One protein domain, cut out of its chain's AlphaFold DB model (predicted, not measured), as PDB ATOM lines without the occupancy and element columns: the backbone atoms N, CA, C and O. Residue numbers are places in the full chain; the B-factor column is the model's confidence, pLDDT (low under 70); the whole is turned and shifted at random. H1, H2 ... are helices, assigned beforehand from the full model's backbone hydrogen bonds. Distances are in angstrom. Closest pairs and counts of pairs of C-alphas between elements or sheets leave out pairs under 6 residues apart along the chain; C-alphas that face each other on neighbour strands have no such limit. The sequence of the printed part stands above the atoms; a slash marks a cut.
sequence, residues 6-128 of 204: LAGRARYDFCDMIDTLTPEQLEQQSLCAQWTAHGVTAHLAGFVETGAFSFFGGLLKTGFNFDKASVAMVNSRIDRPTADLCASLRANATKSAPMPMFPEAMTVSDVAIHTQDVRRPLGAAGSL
ATOM      1  N   LEU A   6      13.362 -14.877 117.979       97.50
ATOM      2  CA  LEU A   6      13.828 -16.162 118.492       97.50
ATOM      3  C   LEU A   6      12.806 -16.745 119.471       97.50
ATOM      4  O   LEU A   6      12.497 -17.934 119.408       97.50
ATOM      5  N   ALA A   7      12.202 -15.898 120.312       96.62
ATOM      6  CA  ALA A   7      11.046 -16.303 121.115       96.62
ATOM      7  C   ALA A   7       9.866 -16.737 120.231       96.62
ATOM      8  O   ALA A   7       9.170 -17.697 120.562       96.62
ATOM      9  N   GLY A   8       9.659 -16.059 119.097       97.25
ATOM     10  CA  GLY A   8       8.673 -16.447 118.095       97.25
ATOM     11  C   GLY A   8       8.919 -17.838 117.529       97.25
ATOM     12  O   GLY A   8       8.016 -18.669 117.593       97.25
ATOM     13  N   ARG A   9      10.138 -18.118 117.048       97.69
ATOM     14  CA  ARG A   9      10.534 -19.449 116.552       97.69
ATOM     15  C   ARG A   9      10.305 -20.537 117.596       97.69
ATOM     16  O   ARG A   9       9.580 -21.481 117.315       97.69
ATOM     17  N   ALA A  10      10.790 -20.339 118.824       98.06
ATOM     18  CA  ALA A  10      10.593 -21.303 119.906       98.06
ATOM     19  C   ALA A  10       9.103 -21.617 120.155       98.06
ATOM     20  O   ALA A  10       8.727 -22.769 120.357       98.06
ATOM     21  N   ARG A  11       8.231 -20.597 120.121       97.94
ATOM     22  CA  ARG A  11       6.777 -20.769 120.290       97.94
ATOM     23  C   ARG A  11       6.138 -21.508 119.113       97.94
ATOM     24  O   ARG A  11       5.241 -22.316 119.347       97.94
ATOM     25  N   TYR A  12       6.568 -21.225 117.882       98.25
ATOM     26  CA  TYR A  12       6.107 -21.950 116.696       98.25
ATOM     27  C   TYR A  12       6.498 -23.423 116.776       98.25
ATOM     28  O   TYR A  12       5.606 -24.265 116.735       98.25
ATOM     29  N   ASP A  13       7.775 -23.722 117.017       98.06
ATOM     30  CA  ASP A  13       8.287 -25.094 117.099       98.06
ATOM     31  C   ASP A  13       7.601 -25.896 118.214       98.06
ATOM     32  O   ASP A  13       7.239 -27.061 118.028       98.06
ATOM     33  N   PHE A  14       7.354 -25.263 119.369       98.44
ATOM     34  CA  PHE A  14       6.570 -25.868 120.444       98.44
ATOM     35  C   PHE A  14       5.155 -26.228 119.975       98.44
ATOM     36  O   PHE A  14       4.706 -27.352 120.189       98.44
ATOM     37  N   CYS A  15       4.442 -25.299 119.329       98.44
ATOM     38  CA  CYS A  15       3.079 -25.560 118.864       98.44
ATOM     39  C   CYS A  15       3.040 -26.608 117.745       98.44
ATOM     40  O   CYS A  15       2.125 -27.425 117.722       98.44
ATOM     41  N   ASP A  16       4.025 -26.612 116.849       98.00
ATOM     42  CA  ASP A  16       4.125 -27.595 115.770       98.00
ATOM     43  C   ASP A  16       4.330 -29.004 116.335       98.00
ATOM     44  O   ASP A  16       3.696 -29.945 115.868       98.00
ATOM     45  N   MET A  17       5.128 -29.152 117.400       98.00
ATOM     46  CA  MET A  17       5.228 -30.409 118.147       98.00
ATOM     47  C   MET A  17       3.895 -30.774 118.820       98.00
ATOM     48  O   MET A  17       3.448 -31.913 118.693       98.00
ATOM     49  N   ILE A  18       3.255 -29.835 119.526       98.12
ATOM     50  CA  ILE A  18       1.983 -30.077 120.230       98.12
ATOM     51  C   ILE A  18       0.883 -30.554 119.272       98.12
ATOM     52  O   ILE A  18       0.139 -31.469 119.618       98.12
ATOM     53  N   ASP A  19       0.818 -30.006 118.059       97.38
ATOM     54  CA  ASP A  19      -0.176 -30.384 117.046       97.38
ATOM     55  C   ASP A  19      -0.004 -31.827 116.528       97.38
ATOM     56  O   ASP A  19      -0.913 -32.364 115.892       97.38
ATOM     57  N   THR A  20       1.132 -32.481 116.805       96.81
ATOM     58  CA  THR A  20       1.349 -33.904 116.476       96.81
ATOM     59  C   THR A  20       0.856 -34.873 117.551       96.81
ATOM     60  O   THR A  20       0.790 -36.077 117.295       96.81
ATOM     61  N   LEU A  21       0.522 -34.377 118.746       97.62
ATOM     62  CA  LEU A  21       0.181 -35.211 119.893       97.62
ATOM     63  C   LEU A  21      -1.284 -35.656 119.860       97.62
ATOM     64  O   LEU A  21      -2.181 -34.900 119.482       97.62
ATOM     65  N   THR A  22      -1.547 -36.885 120.306       97.81
ATOM     66  CA  THR A  22      -2.924 -37.367 120.494       97.81
ATOM     67  C   THR A  22      -3.573 -36.727 121.725       97.81
ATOM     68  O   THR A  22      -2.865 -36.256 122.621       97.81
ATOM     69  N   PRO A  23      -4.916 -36.748 121.844       97.31
ATOM     70  CA  PRO A  23      -5.598 -36.294 123.054       97.31
ATOM     71  C   PRO A  23      -5.074 -36.953 124.338       97.31
ATOM     72  O   PRO A  23      -4.901 -36.282 125.347       97.31
ATOM     73  N   GLU A  24      -4.748 -38.247 124.303       97.88
ATOM     74  CA  GLU A  24      -4.205 -38.968 125.460       97.88
ATOM     75  C   GLU A  24      -2.797 -38.488 125.831       97.88
ATOM     76  O   GLU A  24      -2.478 -38.365 127.012       97.88
ATOM     77  N   GLN A  25      -1.958 -38.185 124.836       98.12
ATOM     78  CA  GLN A  25      -0.619 -37.635 125.062       98.12
ATOM     79  C   GLN A  25      -0.675 -36.206 125.613       98.12
ATOM     80  O   GLN A  25       0.167 -35.831 126.426       98.12
ATOM     81  N   LEU A  26      -1.681 -35.420 125.219       98.00
ATOM     82  CA  LEU A  26      -1.912 -34.079 125.765       98.00
ATOM     83  C   LEU A  26      -2.271 -34.111 127.260       98.00
ATOM     84  O   LEU A  26      -1.881 -33.211 128.004       98.00
ATOM     85  N   GLU A  27      -2.938 -35.171 127.712       97.75
ATOM     86  CA  GLU A  27      -3.257 -35.399 129.128       97.75
ATOM     87  C   GLU A  27      -2.127 -36.088 129.910       97.75
ATOM     88  O   GLU A  27      -2.215 -36.247 131.130       97.75
ATOM     89  N   GLN A  28      -1.033 -36.487 129.253       97.81
ATOM     90  CA  GLN A  28       0.099 -37.102 129.937       97.81
ATOM     91  C   GLN A  28       0.868 -36.071 130.774       97.81
ATOM     92  O   GLN A  28       1.110 -34.937 130.354       97.81
ATOM     93  N   GLN A  29       1.288 -36.490 131.972       97.94
ATOM     94  CA  GLN A  29       2.123 -35.700 132.873       97.94
ATOM     95  C   GLN A  29       3.455 -35.319 132.202       97.94
ATOM     96  O   GLN A  29       4.163 -36.186 131.685       97.94
ATOM     97  N   SER A  30       3.804 -34.030 132.248       97.69
ATOM     98  CA  SER A  30       5.111 -33.533 131.797       97.69
ATOM     99  C   SER A  30       6.170 -33.677 132.901       97.69
ATOM    100  O   SER A  30       5.840 -33.943 134.061       97.69
ATOM    101  N   LEU A  31       7.449 -33.449 132.580       96.44
ATOM    102  CA  LEU A  31       8.504 -33.369 133.602       96.44
ATOM    103  C   LEU A  31       8.359 -32.138 134.518       96.44
ATOM    104  O   LEU A  31       8.943 -32.115 135.603       96.44
ATOM    105  N   CYS A  32       7.545 -31.147 134.140       93.69
ATOM    106  CA  CYS A  32       7.031 -30.163 135.084       93.69
ATOM    107  C   CYS A  32       5.902 -30.813 135.895       93.69
ATOM    108  O   CYS A  32       4.780 -30.973 135.413       93.69
ATOM    109  N   ALA A  33       6.194 -31.192 137.141       89.69
ATOM    110  CA  ALA A  33       5.284 -31.962 137.996       89.69
ATOM    111  C   ALA A  33       3.903 -31.309 138.206       89.69
ATOM    112  O   ALA A  33       2.938 -31.990 138.543       89.69
ATOM    113  N   GLN A  34       3.790 -29.996 138.003       89.19
ATOM    114  CA  GLN A  34       2.541 -29.255 138.125       89.19
ATOM    115  C   GLN A  34       1.567 -29.506 136.967       89.19
ATOM    116  O   GLN A  34       0.367 -29.309 137.160       89.19
ATOM    117  N   TRP A  35       2.050 -29.899 135.781       95.38
ATOM    118  CA  TRP A  35       1.254 -29.819 134.554       95.38
ATOM    119  C   TRP A  35       1.405 -31.023 133.622       95.38
ATOM    120  O   TRP A  35       2.497 -31.548 133.397       95.38
ATOM    121  N   THR A  36       0.286 -31.400 133.007       97.88
ATOM    122  CA  THR A  36       0.253 -32.226 131.795       97.88
ATOM    123  C   THR A  36       0.799 -31.448 130.596       97.88
ATOM    124  O   THR A  36       1.028 -30.238 130.693       97.88
ATOM    125  N   ALA A  37       0.977 -32.101 129.447       98.06
ATOM    126  CA  ALA A  37       1.346 -31.406 128.212       98.06
ATOM    127  C   ALA A  37       0.354 -30.279 127.857       98.06
ATOM    128  O   ALA A  37       0.780 -29.167 127.542       98.06
ATOM    129  N   HIS A  38      -0.951 -30.511 128.027       98.12
ATOM    130  CA  HIS A  38      -1.981 -29.481 127.896       98.12
ATOM    131  C   HIS A  38      -1.771 -28.311 128.878       98.12
ATOM    132  O   HIS A  38      -1.816 -27.140 128.488       98.12
ATOM    133  N   GLY A  39      -1.477 -28.609 130.148       97.62
ATOM    134  CA  GLY A  39      -1.196 -27.587 131.158       97.62
ATOM    135  C   GLY A  39       0.042 -26.741 130.834       97.62
ATOM    136  O   GLY A  39       0.020 -25.527 131.037       97.62
ATOM    137  N   VAL A  40       1.084 -27.345 130.255       97.56
ATOM    138  CA  VAL A  40       2.266 -26.622 129.757       97.56
ATOM    139  C   VAL A  40       1.888 -25.688 128.601       97.56
ATOM    140  O   VAL A  40       2.288 -24.522 128.598       97.56
ATOM    141  N   THR A  41       1.055 -26.129 127.653       97.88
ATOM    142  CA  THR A  41       0.543 -25.251 126.586       97.88
ATOM    143  C   THR A  41      -0.239 -24.065 127.167       97.88
ATOM    144  O   THR A  41      -0.036 -22.923 126.745       97.88
ATOM    145  N   ALA A  42      -1.092 -24.303 128.170       96.75
ATOM    146  CA  ALA A  42      -1.842 -23.251 128.857       96.75
ATOM    147  C   ALA A  42      -0.928 -22.270 129.610       96.75
ATOM    148  O   ALA A  42      -1.188 -21.063 129.617       96.75
ATOM    149  N   HIS A  43       0.160 -22.767 130.200       94.81
ATOM    150  CA  HIS A  43       1.179 -21.959 130.864       94.81
ATOM    151  C   HIS A  43       1.863 -20.993 129.891       94.81
ATOM    152  O   HIS A  43       1.828 -19.776 130.103       94.81
ATOM    153  N   LEU A  44       2.391 -21.513 128.780       95.00
ATOM    154  CA  LEU A  44       3.064 -20.702 127.766       95.00
ATOM    155  C   LEU A  44       2.103 -19.686 127.125       95.00
ATOM    156  O   LEU A  44       2.454 -18.514 126.959       95.00
ATOM    157  N   ALA A  45       0.863 -20.093 126.821       94.50
ATOM    158  CA  ALA A  45      -0.167 -19.185 126.311       94.50
ATOM    159  C   ALA A  45      -0.485 -18.058 127.313       94.50
ATOM    160  O   ALA A  45      -0.682 -16.902 126.934       94.50
ATOM    161  N   GLY A  46      -0.465 -18.365 128.613       88.81
ATOM    162  CA  GLY A  46      -0.651 -17.392 129.682       88.81
ATOM    163  C   GLY A  46       0.330 -16.218 129.613       88.81
ATOM    164  O   GLY A  46      -0.092 -15.078 129.824       88.81
ATOM    165  N   PHE A  47       1.594 -16.449 129.247       83.88
ATOM    166  CA  PHE A  47       2.604 -15.389 129.146       83.88
ATOM    167  C   PHE A  47       2.404 -14.437 127.965       83.88
ATOM    168  O   PHE A  47       2.783 -13.268 128.065       83.88
ATOM    169  N   VAL A  48       1.792 -14.891 126.867       86.44
ATOM    170  CA  VAL A  48       1.471 -14.011 125.729       86.44
ATOM    171  C   VAL A  48       0.096 -13.361 125.863       86.44
ATOM    172  O   VAL A  48      -0.121 -12.260 125.360       86.44
ATOM    173  N   GLU A  49      -0.841 -13.976 126.577       85.38
ATOM    174  CA  GLU A  49      -2.198 -13.441 126.739       85.38
ATOM    175  C   GLU A  49      -2.339 -12.501 127.934       85.38
ATOM    176  O   GLU A  49      -3.159 -11.580 127.922       85.38
ATOM    177  N   THR A  50      -1.550 -12.713 128.986       78.50
ATOM    178  CA  THR A  50      -1.655 -11.923 130.209       78.50
ATOM    179  C   THR A  50      -0.931 -10.595 130.025       78.50
ATOM    180  O   THR A  50       0.282 -10.540 129.866       78.50
ATOM    181  N   GLY A  51      -1.673  -9.488 130.056       72.62
ATOM    182  CA  GLY A  51      -1.068  -8.156 130.096       72.62
ATOM    183  C   GLY A  51      -0.316  -7.914 131.410       72.62
ATOM    184  O   GLY A  51      -0.703  -8.449 132.452       72.62
ATOM    185  N   ALA A  52       0.702  -7.048 131.374       70.31
ATOM    186  CA  ALA A  52       1.543  -6.686 132.521       70.31
ATOM    187  C   ALA A  52       0.740  -6.468 133.818       70.31
ATOM    188  O   ALA A  52       0.999  -7.103 134.835       70.31
ATOM    189  N   PHE A  53      -0.300  -5.628 133.763       64.88
ATOM    190  CA  PHE A  53      -1.150  -5.309 134.916       64.88
ATOM    191  C   PHE A  53      -1.853  -6.528 135.524       64.88
ATOM    192  O   PHE A  53      -1.951  -6.633 136.745       64.88
ATOM    193  N   SER A  54      -2.327  -7.454 134.689       71.81
ATOM    194  CA  SER A  54      -2.994  -8.674 135.151       71.81
ATOM    195  C   SER A  54      -1.992  -9.630 135.805       71.81
ATOM    196  O   SER A  54      -2.272 -10.183 136.868       71.81
ATOM    197  N   PHE A  55      -0.784  -9.739 135.239       72.50
ATOM    198  CA  PHE A  55       0.297 -10.545 135.806       72.50
ATOM    199  C   PHE A  55       0.728 -10.021 137.184       72.50
ATOM    200  O   PHE A  55       0.721 -10.767 138.162       72.50
ATOM    201  N   PHE A  56       0.997  -8.714 137.303       68.56
ATOM    202  CA  PHE A  56       1.306  -8.080 138.589       68.56
ATOM    203  C   PHE A  56       0.161  -8.220 139.598       68.56
ATOM    204  O   PHE A  56       0.406  -8.503 140.769       68.56
ATOM    205  N   GLY A  57      -1.093  -8.073 139.162       66.19
ATOM    206  CA  GLY A  57      -2.262  -8.297 140.014       66.19
ATOM    207  C   GLY A  57      -2.351  -9.735 140.541       66.19
ATOM    208  O   GLY A  57      -2.668  -9.936 141.714       66.19
ATOM    209  N   GLY A  58      -2.038 -10.734 139.711       71.44
ATOM    210  CA  GLY A  58      -1.957 -12.142 140.114       71.44
ATOM    211  C   GLY A  58      -0.821 -12.414 141.103       71.44
ATOM    212  O   GLY A  58      -1.018 -13.101 142.108       71.44
ATOM    213  N   LEU A  59       0.344 -11.805 140.878       72.56
ATOM    214  CA  LEU A  59       1.495 -11.909 141.772       72.56
ATOM    215  C   LEU A  59       1.219 -11.259 143.142       72.56
ATOM    216  O   LEU A  59       1.529 -11.836 144.182       72.56
ATOM    217  N   LEU A  60       0.549 -10.101 143.166       66.94
ATOM    218  CA  LEU A  60       0.114  -9.448 144.407       66.94
ATOM    219  C   LEU A  60      -0.876 -10.317 145.195       66.94
ATOM    220  O   LEU A  60      -0.719 -10.494 146.401       66.94
ATOM    221  N   LYS A  61      -1.869 -10.911 144.518       72.19
ATOM    222  CA  LYS A  61      -2.875 -11.792 145.145       72.19
ATOM    223  C   LYS A  61      -2.282 -13.059 145.761       72.19
ATOM    224  O   LYS A  61      -2.891 -13.646 146.648       72.19
ATOM    225  N   THR A  62      -1.114 -13.485 145.294       72.44
ATOM    226  CA  THR A  62      -0.436 -14.710 145.742       72.44
ATOM    227  C   THR A  62       0.693 -14.434 146.735       72.44
ATOM    228  O   THR A  62       1.399 -15.361 147.129       72.44
ATOM    229  N   GLY A  63       0.849 -13.180 147.178       70.44
ATOM    230  CA  GLY A  63       1.898 -12.780 148.114       70.44
ATOM    231  C   GLY A  63       3.293 -12.845 147.498       70.44
ATOM    232  O   GLY A  63       4.233 -13.258 148.168       70.44
ATOM    233  N   PHE A  64       3.419 -12.478 146.219       70.75
ATOM    234  CA  PHE A  64       4.652 -12.558 145.430       70.75
ATOM    235  C   PHE A  64       5.203 -13.977 145.236       70.75
ATOM    236  O   PHE A  64       6.373 -14.158 144.903       70.75
ATOM    237  N   ASN A  65       4.351 -14.990 145.396       78.50
ATOM    238  CA  ASN A  65       4.693 -16.368 145.087       78.50
ATOM    239  C   ASN A  65       4.418 -16.650 143.598       78.50
ATOM    240  O   ASN A  65       3.266 -16.804 143.187       78.50
ATOM    241  N   PHE A  66       5.486 -16.701 142.801       76.81
ATOM    242  CA  PHE A  66       5.412 -16.918 141.355       76.81
ATOM    243  C   PHE A  66       4.767 -18.256 140.981       76.81
ATOM    244  O   PHE A  66       3.932 -18.275 140.079       76.81
ATOM    245  N   ASP A  67       5.056 -19.336 141.708       78.12
ATOM    246  CA  ASP A  67       4.476 -20.657 141.431       78.12
ATOM    247  C   ASP A  67       2.951 -20.629 141.563       78.12
ATOM    248  O   ASP A  67       2.224 -21.059 140.668       78.12
ATOM    249  N   LYS A  68       2.439 -20.039 142.650       79.25
ATOM    250  CA  LYS A  68       0.994 -19.875 142.861       79.25
ATOM    251  C   LYS A  68       0.359 -18.981 141.800       79.25
ATOM    252  O   LYS A  68      -0.752 -19.271 141.357       79.25
ATOM    253  N   ALA A  69       1.034 -17.901 141.401       82.19
ATOM    254  CA  ALA A  69       0.549 -17.021 140.340       82.19
ATOM    255  C   ALA A  69       0.473 -17.758 138.995       82.19
ATOM    256  O   ALA A  69      -0.517 -17.620 138.279       82.19
ATOM    257  N   SER A  70       1.478 -18.582 138.698       81.31
ATOM    258  CA  SER A  70       1.543 -19.398 137.490       81.31
ATOM    259  C   SER A  70       0.439 -20.457 137.458       81.31
ATOM    260  O   SER A  70      -0.321 -20.523 136.495       81.31
ATOM    261  N   VAL A  71       0.245 -21.205 138.550       85.31
ATOM    262  CA  VAL A  71      -0.851 -22.183 138.666       85.31
ATOM    263  C   VAL A  71      -2.217 -21.513 138.493       85.31
ATOM    264  O   VAL A  71      -3.067 -22.020 137.768       85.31
ATOM    265  N   ALA A  72      -2.438 -20.342 139.099       84.56
ATOM    266  CA  ALA A  72      -3.687 -19.602 138.924       84.56
ATOM    267  C   ALA A  72      -3.897 -19.121 137.474       84.56
ATOM    268  O   ALA A  72      -5.021 -19.163 136.972       84.56
ATOM    269  N   MET A  73      -2.829 -18.681 136.798       87.75
ATOM    270  CA  MET A  73      -2.854 -18.268 135.390       87.75
ATOM    271  C   MET A  73      -3.194 -19.434 134.453       87.75
ATOM    272  O   MET A  73      -3.960 -19.244 133.505       87.75
ATOM    273  N   VAL A  74      -2.645 -20.618 134.730       88.56
ATOM    274  CA  VAL A  74      -2.935 -21.860 133.999       88.56
ATOM    275  C   VAL A  74      -4.383 -22.285 134.227       88.56
ATOM    276  O   VAL A  74      -5.133 -22.447 133.268       88.56
ATOM    277  N   ASN A  75      -4.819 -22.365 135.486       88.38
ATOM    278  CA  ASN A  75      -6.174 -22.793 135.839       88.38
ATOM    279  C   ASN A  75      -7.261 -21.908 135.219       88.38
ATOM    280  O   ASN A  75      -8.344 -22.393 134.922       88.38
ATOM    281  N   SER A  76      -6.993 -20.620 134.974       89.50
ATOM    282  CA  SER A  76      -7.970 -19.746 134.315       89.50
ATOM    283  C   SER A  76      -8.130 -20.006 132.808       89.50
ATOM    284  O   SER A  76      -8.880 -19.281 132.154       89.50
ATOM    285  N   ARG A  77      -7.367 -20.943 132.230       92.75
ATOM    286  CA  ARG A  77      -7.344 -21.266 130.791       92.75
ATOM    287  C   ARG A  77      -7.368 -22.763 130.494       92.75
ATOM    288  O   ARG A  77      -7.448 -23.109 129.322       92.75
ATOM    289  N   ILE A  78      -7.316 -23.614 131.517       92.69
ATOM    290  CA  ILE A  78      -7.204 -25.070 131.371       92.69
ATOM    291  C   ILE A  78      -8.429 -25.707 130.692       92.69
ATOM    292  O   ILE A  78      -8.326 -26.771 130.107       92.69
ATOM    293  N   ASP A  79      -9.587 -25.040 130.705       94.56
ATOM    294  CA  ASP A  79     -10.791 -25.533 130.017       94.56
ATOM    295  C   ASP A  79     -10.793 -25.226 128.503       94.56
ATOM    296  O   ASP A  79     -11.739 -25.575 127.792       94.56
ATOM    297  N   ARG A  80      -9.777 -24.521 127.984       96.19
ATOM    298  CA  ARG A  80      -9.683 -24.197 126.552       96.19
ATOM    299  C   ARG A  80      -9.099 -25.372 125.772       96.19
ATOM    300  O   ARG A  80      -8.154 -25.987 126.245       96.19
ATOM    301  N   PRO A  81      -9.543 -25.624 124.531       97.44
ATOM    302  CA  PRO A  81      -8.874 -26.581 123.655       97.44
ATOM    303  C   PRO A  81      -7.388 -26.242 123.456       97.44
ATOM    304  O   PRO A  81      -7.044 -25.081 123.218       97.44
ATOM    305  N   THR A  82      -6.507 -27.251 123.466       98.12
ATOM    306  CA  THR A  82      -5.063 -27.076 123.198       98.12
ATOM    307  C   THR A  82      -4.808 -26.322 121.891       98.12
ATOM    308  O   THR A  82      -3.978 -25.416 121.854       98.12
ATOM    309  N   ALA A  83      -5.580 -26.626 120.843       97.81
ATOM    310  CA  ALA A  83      -5.482 -25.957 119.547       97.81
ATOM    311  C   ALA A  83      -5.706 -24.435 119.643       97.81
ATOM    312  O   ALA A  83      -4.995 -23.665 118.997       97.81
ATOM    313  N   ASP A  84      -6.632 -23.979 120.493       98.00
ATOM    314  CA  ASP A  84      -6.902 -22.549 120.689       98.00
ATOM    315  C   ASP A  84      -5.771 -21.855 121.458       98.00
ATOM    316  O   ASP A  84      -5.499 -20.669 121.245       98.00
ATOM    317  N   LEU A  85      -5.114 -22.575 122.371       97.94
ATOM    318  CA  LEU A  85      -3.944 -22.080 123.099       97.94
ATOM    319  C   LEU A  85      -2.741 -21.942 122.151       97.94
ATOM    320  O   LEU A  85      -2.099 -20.889 122.128       97.94
ATOM    321  N   CYS A  86      -2.492 -22.943 121.302       98.38
ATOM    322  CA  CYS A  86      -1.470 -22.884 120.253       98.38
ATOM    323  C   CYS A  86      -1.760 -21.783 119.225       98.38
ATOM    324  O   CYS A  86      -0.860 -21.029 118.857       98.38
ATOM    325  N   ALA A  87      -3.018 -21.607 118.806       97.94
ATOM    326  CA  ALA A  87      -3.407 -20.508 117.924       97.94
ATOM    327  C   ALA A  87      -3.072 -19.135 118.535       97.94
ATOM    328  O   ALA A  87      -2.581 -18.245 117.839       97.94
ATOM    329  N   SER A  88      -3.270 -18.975 119.846       96.62
ATOM    330  CA  SER A  88      -2.916 -17.749 120.566       96.62
ATOM    331  C   SER A  88      -1.407 -17.511 120.644       96.62
ATOM    332  O   SER A  88      -0.950 -16.389 120.395       96.62
ATOM    333  N   LEU A  89      -0.628 -18.560 120.928       96.56
ATOM    334  CA  LEU A  89       0.837 -18.521 120.911       96.56
ATOM    335  C   LEU A  89       1.369 -18.085 119.547       96.56
ATOM    336  O   LEU A  89       2.181 -17.164 119.483       96.56
ATOM    337  N   ARG A  90       0.855 -18.675 118.463       97.62
ATOM    338  CA  ARG A  90       1.227 -18.328 117.084       97.62
ATOM    339  C   ARG A  90       0.848 -16.890 116.729       97.62
ATOM    340  O   ARG A  90       1.678 -16.137 116.229       97.62
ATOM    341  N   ALA A  91      -0.373 -16.465 117.053       96.69
ATOM    342  CA  ALA A  91      -0.835 -15.100 116.781       96.69
ATOM    343  C   ALA A  91      -0.029 -14.023 117.533       96.69
ATOM    344  O   ALA A  91       0.042 -12.879 117.088       96.69
ATOM    345  N   ASN A  92       0.583 -14.382 118.665       95.12
ATOM    346  CA  ASN A  92       1.369 -13.486 119.512       95.12
ATOM    347  C   ASN A  92       2.843 -13.918 119.604       95.12
ATOM    348  O   ASN A  92       3.510 -13.620 120.597       95.12
ATOM    349  N   ALA A  93       3.362 -14.610 118.586       94.69
ATOM    350  CA  ALA A  93       4.657 -15.283 118.656       94.69
ATOM    351  C   ALA A  93       5.821 -14.333 118.978       94.69
ATOM    352  O   ALA A  93       6.696 -14.692 119.754       94.69
ATOM    353  N   THR A  94       5.804 -13.092 118.491       94.62
ATOM    354  CA  THR A  94       6.847 -12.082 118.766       94.62
ATOM    355  C   THR A  94       6.452 -11.092 119.865       94.62
ATOM    356  O   THR A  94       7.069 -10.042 120.047       94.62
ATOM    357  N   LYS A  95       5.403 -11.391 120.639       92.12
ATOM    358  CA  LYS A  95       4.996 -10.532 121.751       92.12
ATOM    359  C   LYS A  95       6.016 -10.612 122.884       92.12
ATOM    360  O   LYS A  95       6.393 -11.705 123.321       92.12
ATOM    361  N   SER A  96       6.406  -9.440 123.380       88.75
ATOM    362  CA  SER A  96       7.303  -9.312 124.522       88.75
ATOM    363  C   SER A  96       6.691  -9.860 125.806       88.75
ATOM    364  O   SER A  96       5.469  -9.873 125.975       88.75
ATOM    365  N   ALA A  97       7.554 -10.244 126.742       83.25
ATOM    366  CA  ALA A  97       7.146 -10.664 128.073       83.25
ATOM    367  C   ALA A  97       6.296  -9.587 128.785       83.25
ATOM    368  O   ALA A  97       6.485  -8.385 128.559       83.25
ATOM    369  N   PRO A  98       5.375  -9.992 129.681       76.81
ATOM    370  CA  PRO A  98       4.502  -9.061 130.396       76.81
ATOM    371  C   PRO A  98       5.264  -8.146 131.362       76.81
ATOM    372  O   PRO A  98       4.789  -7.062 131.688       76.81
ATOM    373  N   MET A  99       6.446  -8.561 131.819       78.25
ATOM    374  CA  MET A  99       7.307  -7.773 132.695       78.25
ATOM    375  C   MET A  99       8.368  -7.057 131.850       78.25
ATOM    376  O   MET A  99       9.178  -7.741 131.227       78.25
ATOM    377  N   PRO A 100       8.451  -5.710 131.862       78.12
ATOM    378  CA  PRO A 100       9.420  -4.974 131.042       78.12
ATOM    379  C   PRO A 100      10.891  -5.341 131.292       78.12
ATOM    380  O   PRO A 100      11.730  -5.127 130.425       78.12
ATOM    381  N   MET A 101      11.216  -5.878 132.474       83.62
ATOM    382  CA  MET A 101      12.570  -6.327 132.813       83.62
ATOM    383  C   MET A 101      12.925  -7.725 132.288       83.62
ATOM    384  O   MET A 101      14.084  -8.114 132.403       83.62
ATOM    385  N   PHE A 102      11.961  -8.505 131.787       88.44
ATOM    386  CA  PHE A 102      12.224  -9.862 131.310       88.44
ATOM    387  C   PHE A 102      12.734  -9.807 129.863       88.44
ATOM    388  O   PHE A 102      11.996  -9.364 128.977       88.44
ATOM    389  N   PRO A 103      13.990 -10.220 129.607       92.69
ATOM    390  CA  PRO A 103      14.556 -10.207 128.265       92.69
ATOM    391  C   PRO A 103      13.991 -11.351 127.418       92.69
ATOM    392  O   PRO A 103      13.510 -12.351 127.948       92.69
ATOM    393  N   GLU A 104      14.132 -11.243 126.095       95.00
ATOM    394  CA  GLU A 104      13.742 -12.298 125.148       95.00
ATOM    395  C   GLU A 104      14.355 -13.658 125.509       95.00
ATOM    396  O   GLU A 104      13.640 -14.656 125.560       95.00
ATOM    397  N   ALA A 105      15.644 -13.685 125.860       96.62
ATOM    398  CA  ALA A 105      16.360 -14.905 126.230       96.62
ATOM    399  C   ALA A 105      15.706 -15.670 127.398       96.62
ATOM    400  O   ALA A 105      15.762 -16.897 127.432       96.62
ATOM    401  N   MET A 106      15.024 -14.975 128.317       95.00
ATOM    402  CA  MET A 106      14.263 -15.624 129.388       95.00
ATOM    403  C   MET A 106      13.070 -16.402 128.832       95.00
ATOM    404  O   MET A 106      12.845 -17.539 129.224       95.00
ATOM    405  N   THR A 107      12.324 -15.805 127.901       94.06
ATOM    406  CA  THR A 107      11.198 -16.467 127.229       94.06
ATOM    407  C   THR A 107      11.667 -17.620 126.350       94.06
ATOM    408  O   THR A 107      11.037 -18.668 126.346       94.06
ATOM    409  N   VAL A 108      12.778 -17.449 125.632       97.56
ATOM    410  CA  VAL A 108      13.388 -18.527 124.840       97.56
ATOM    411  C   VAL A 108      13.749 -19.709 125.743       97.56
ATOM    412  O   VAL A 108      13.399 -20.841 125.430       97.56
ATOM    413  N   SER A 109      14.373 -19.440 126.893       98.00
ATOM    414  CA  SER A 109      14.754 -20.468 127.871       98.00
ATOM    415  C   SER A 109      13.546 -21.193 128.467       98.00
ATOM    416  O   SER A 109      13.556 -22.417 128.561       98.00
ATOM    417  N   ASP A 110      12.507 -20.444 128.841       96.69
ATOM    418  CA  ASP A 110      11.255 -20.977 129.388       96.69
ATOM    419  C   ASP A 110      10.568 -21.928 128.397       96.69
ATOM    420  O   ASP A 110      10.290 -23.084 128.719       96.69
ATOM    421  N   VAL A 111      10.406 -21.493 127.142       98.00
ATOM    422  CA  VAL A 111       9.825 -22.322 126.076       98.00
ATOM    423  C   VAL A 111      10.710 -23.534 125.765       98.00
ATOM    424  O   VAL A 111      10.182 -24.625 125.563       98.00
ATOM    425  N   ALA A 112      12.038 -23.387 125.755       98.56
ATOM    426  CA  ALA A 112      12.968 -24.488 125.494       98.56
ATOM    427  C   ALA A 112      12.867 -25.600 126.553       98.56
ATOM    428  O   ALA A 112      12.707 -26.772 126.203       98.56
ATOM    429  N   ILE A 113      12.894 -25.230 127.841       98.38
ATOM    430  CA  ILE A 113      12.738 -26.170 128.963       98.38
ATOM    431  C   ILE A 113      11.372 -26.853 128.883       98.38
ATOM    432  O   ILE A 113      11.285 -28.078 128.935       98.38
ATOM    433  N   HIS A 114      10.300 -26.085 128.683       98.31
ATOM    434  CA  HIS A 114       8.947 -26.631 128.655       98.31
ATOM    435  C   HIS A 114       8.630 -27.469 127.409       98.31
ATOM    436  O   HIS A 114       7.846 -28.417 127.483       98.31
ATOM    437  N   THR A 115       9.290 -27.206 126.282       98.50
ATOM    438  CA  THR A 115       9.243 -28.100 125.116       98.50
ATOM    439  C   THR A 115       9.811 -29.471 125.475       98.50
ATOM    440  O   THR A 115       9.200 -30.496 125.175       98.50
ATOM    441  N   GLN A 116      10.948 -29.506 126.170       98.44
ATOM    442  CA  GLN A 116      11.579 -30.749 126.610       98.44
ATOM    443  C   GLN A 116      10.813 -31.432 127.754       98.44
ATOM    444  O   GLN A 116      10.753 -32.663 127.781       98.44
ATOM    445  N   ASP A 117      10.165 -30.665 128.639       98.44
ATOM    446  CA  ASP A 117       9.276 -31.201 129.678       98.44
ATOM    447  C   ASP A 117       8.147 -32.052 129.086       98.44
ATOM    448  O   ASP A 117       7.746 -33.041 129.700       98.44
ATOM    449  N   VAL A 118       7.647 -31.679 127.904       98.44
ATOM    450  CA  VAL A 118       6.611 -32.421 127.172       98.44
ATOM    451  C   VAL A 118       7.218 -33.526 126.309       98.44
ATOM    452  O   VAL A 118       6.774 -34.671 126.363       98.44
ATOM    453  N   ARG A 119       8.252 -33.209 125.525       97.56
ATOM    454  CA  ARG A 119       8.817 -34.117 124.515       97.56
ATOM    455  C   ARG A 119       9.402 -35.395 125.117       97.56
ATOM    456  O   ARG A 119       9.114 -36.489 124.632       97.56
ATOM    457  N   ARG A 120      10.211 -35.262 126.173       96.50
ATOM    458  CA  ARG A 120      10.970 -36.367 126.786       96.50
ATOM    459  C   ARG A 120      10.095 -37.499 127.341       96.50
ATOM    460  O   ARG A 120      10.320 -38.637 126.935       96.50
ATOM    461  N   PRO A 121       9.094 -37.252 128.212       96.75
ATOM    462  CA  PRO A 121       8.271 -38.329 128.772       96.75
ATOM    463  C   PRO A 121       7.379 -39.008 127.723       96.75
ATOM    464  O   PRO A 121       6.931 -40.132 127.938       96.75
ATOM    465  N   LEU A 122       7.133 -38.344 126.591       96.75
ATOM    466  CA  LEU A 122       6.403 -38.902 125.454       96.75
ATOM    467  C   LEU A 122       7.293 -39.706 124.497       96.75
ATOM    468  O   LEU A 122       6.764 -40.380 123.613       96.75
ATOM    469  N   GLY A 123       8.623 -39.622 124.627       94.56
ATOM    470  CA  GLY A 123       9.552 -40.153 123.627       94.56
ATOM    471  C   GLY A 123       9.337 -39.536 122.239       94.56
ATOM    472  O   GLY A 123       9.577 -40.196 121.228       94.56
ATOM    473  N   ALA A 124       8.823 -38.303 122.181       92.06
ATOM    474  CA  ALA A 124       8.506 -37.635 120.927       92.06
ATOM    475  C   ALA A 124       9.790 -37.230 120.186       92.06
ATOM    476  O   ALA A 124      10.776 -36.810 120.794       92.06
ATOM    477  N   ALA A 125       9.779 -37.373 118.861       89.19
ATOM    478  CA  ALA A 125      10.936 -37.080 118.023       89.19
ATOM    479  C   ALA A 125      11.215 -35.569 117.909       89.19
ATOM    480  O   ALA A 125      10.325 -34.735 118.089       89.19
ATOM    481  N   GLY A 126      12.451 -35.235 117.530       92.56
ATOM    482  CA  GLY A 126      12.904 -33.869 117.264       92.56
ATOM    483  C   GLY A 126      13.877 -33.335 118.314       92.56
ATOM    484  O   GLY A 126      14.045 -33.911 119.386       92.56
ATOM    485  N   SER A 127      14.507 -32.214 117.986       94.94
ATOM    486  CA  SER A 127      15.386 -31.439 118.862       94.94
ATOM    487  C   SER A 127      14.888 -29.998 118.934       94.94
ATOM    488  O   SER A 127      13.975 -29.595 118.211       94.94
ATOM    489  N   LEU A 128      15.378 -29.239 119.902       97.75
ATOM    490  CA  LEU A 128      15.252 -27.788 119.894       97.75
ATOM    491  C   LEU A 128      16.053 -27.216 118.720       97.75
ATOM    492  O   LEU A 128      17.051 -27.803 118.300       97.75
TER     493      LEU A 128
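This is residues 6 to 128 of the 204 residues of the protein "Maleylpyruvate isomerase family mycothiol-dependent enzyme" of Acidimicrobiales bacterium (UniProt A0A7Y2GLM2). Four helices, H7, H1, H6 and H3, stand side by side in a bundle, H7 and H1 running one way and H3 and H6 the other. H5 crosses H3 on the side away from H1, H4 packs on H5 in turn, and the little helix H2 lies at the end of the bundle where H1 ends and H3 begins. The printed part has 123 residues, with seven named helices in the order H1 to H7 and no named strand; the class is all helix. The whole is compact, with a radius of gyration of the C-alphas of 13.6 A and spans of 38 by 26 by 22 A.

Begin at H7, residues 104 to 122, the longest helix. It touches H1, residues 6 to 18, closest at the C-alphas of Ala 7 and Val 108, 4.9 A apart; they run the same way at a shallow tilt of 17 degrees. With residues 111 to 118 alone H7 touches the hub, H3, residues 37 to 49, at C-alphas 118 and 37, 5.5 A apart, opposite ways at a shallow tilt of 15 degrees. H6, residues 82 to 91, touches H1 at C-alphas 86 and 15, 5.5 A apart, opposite ways at a shallow tilt of 22 degrees. H6 also touches H3 at C-alphas 89 and 45, 5.5 A apart, the same way at 33 degrees, a shallow tilt only just short of steep. H1 and H3 are near each other. H5, residues 66 to 75, touches H3 about perpendicular, at 77 degrees, with C-alphas 74 and 43 closest at 5.2 A. H4, residues 52 to 61, touches H5, with C-alphas 59 and 69 closest at 5.4 A, and is only just about perpendicular to it, at 70.1 degrees. H2, residues 23 to 26, only just touches H3, at its residues 37 to 38 alone, with 3 pairs of C-alphas within 8 A; the closest are those of Leu 26 and Ala 37, 4.9 A apart. In H1, H4, H5 and H6 every O i to N i+4 pair is within hydrogen-bond range, in H3 8 of 9 and in H7 13 of 15; H2 is too short for such a pair.

Find C-alpha 104 at (13.742, -12.298, 125.148); from there H7 runs 27.6 A to C-alpha 122 at (6.403, -38.902, 125.454). H1 starts at C-alpha 6, (13.828, -16.162, 118.492), and is 18.4 A long, as is H3; H4 measures 14.3 A, H5 14.1 A, H6 14.2 A and H2 5.1 A.

Look to Gly 63 and Ala 125 for the two C-alphas farthest apart, 39.7 A. The printed part has no cut, and its one long link is residues 92 to 103, between H6 and H7. The mean pLDDT of the printed part is 91.0; residues 53, 56 to 57 and 60, in H4, are under 70.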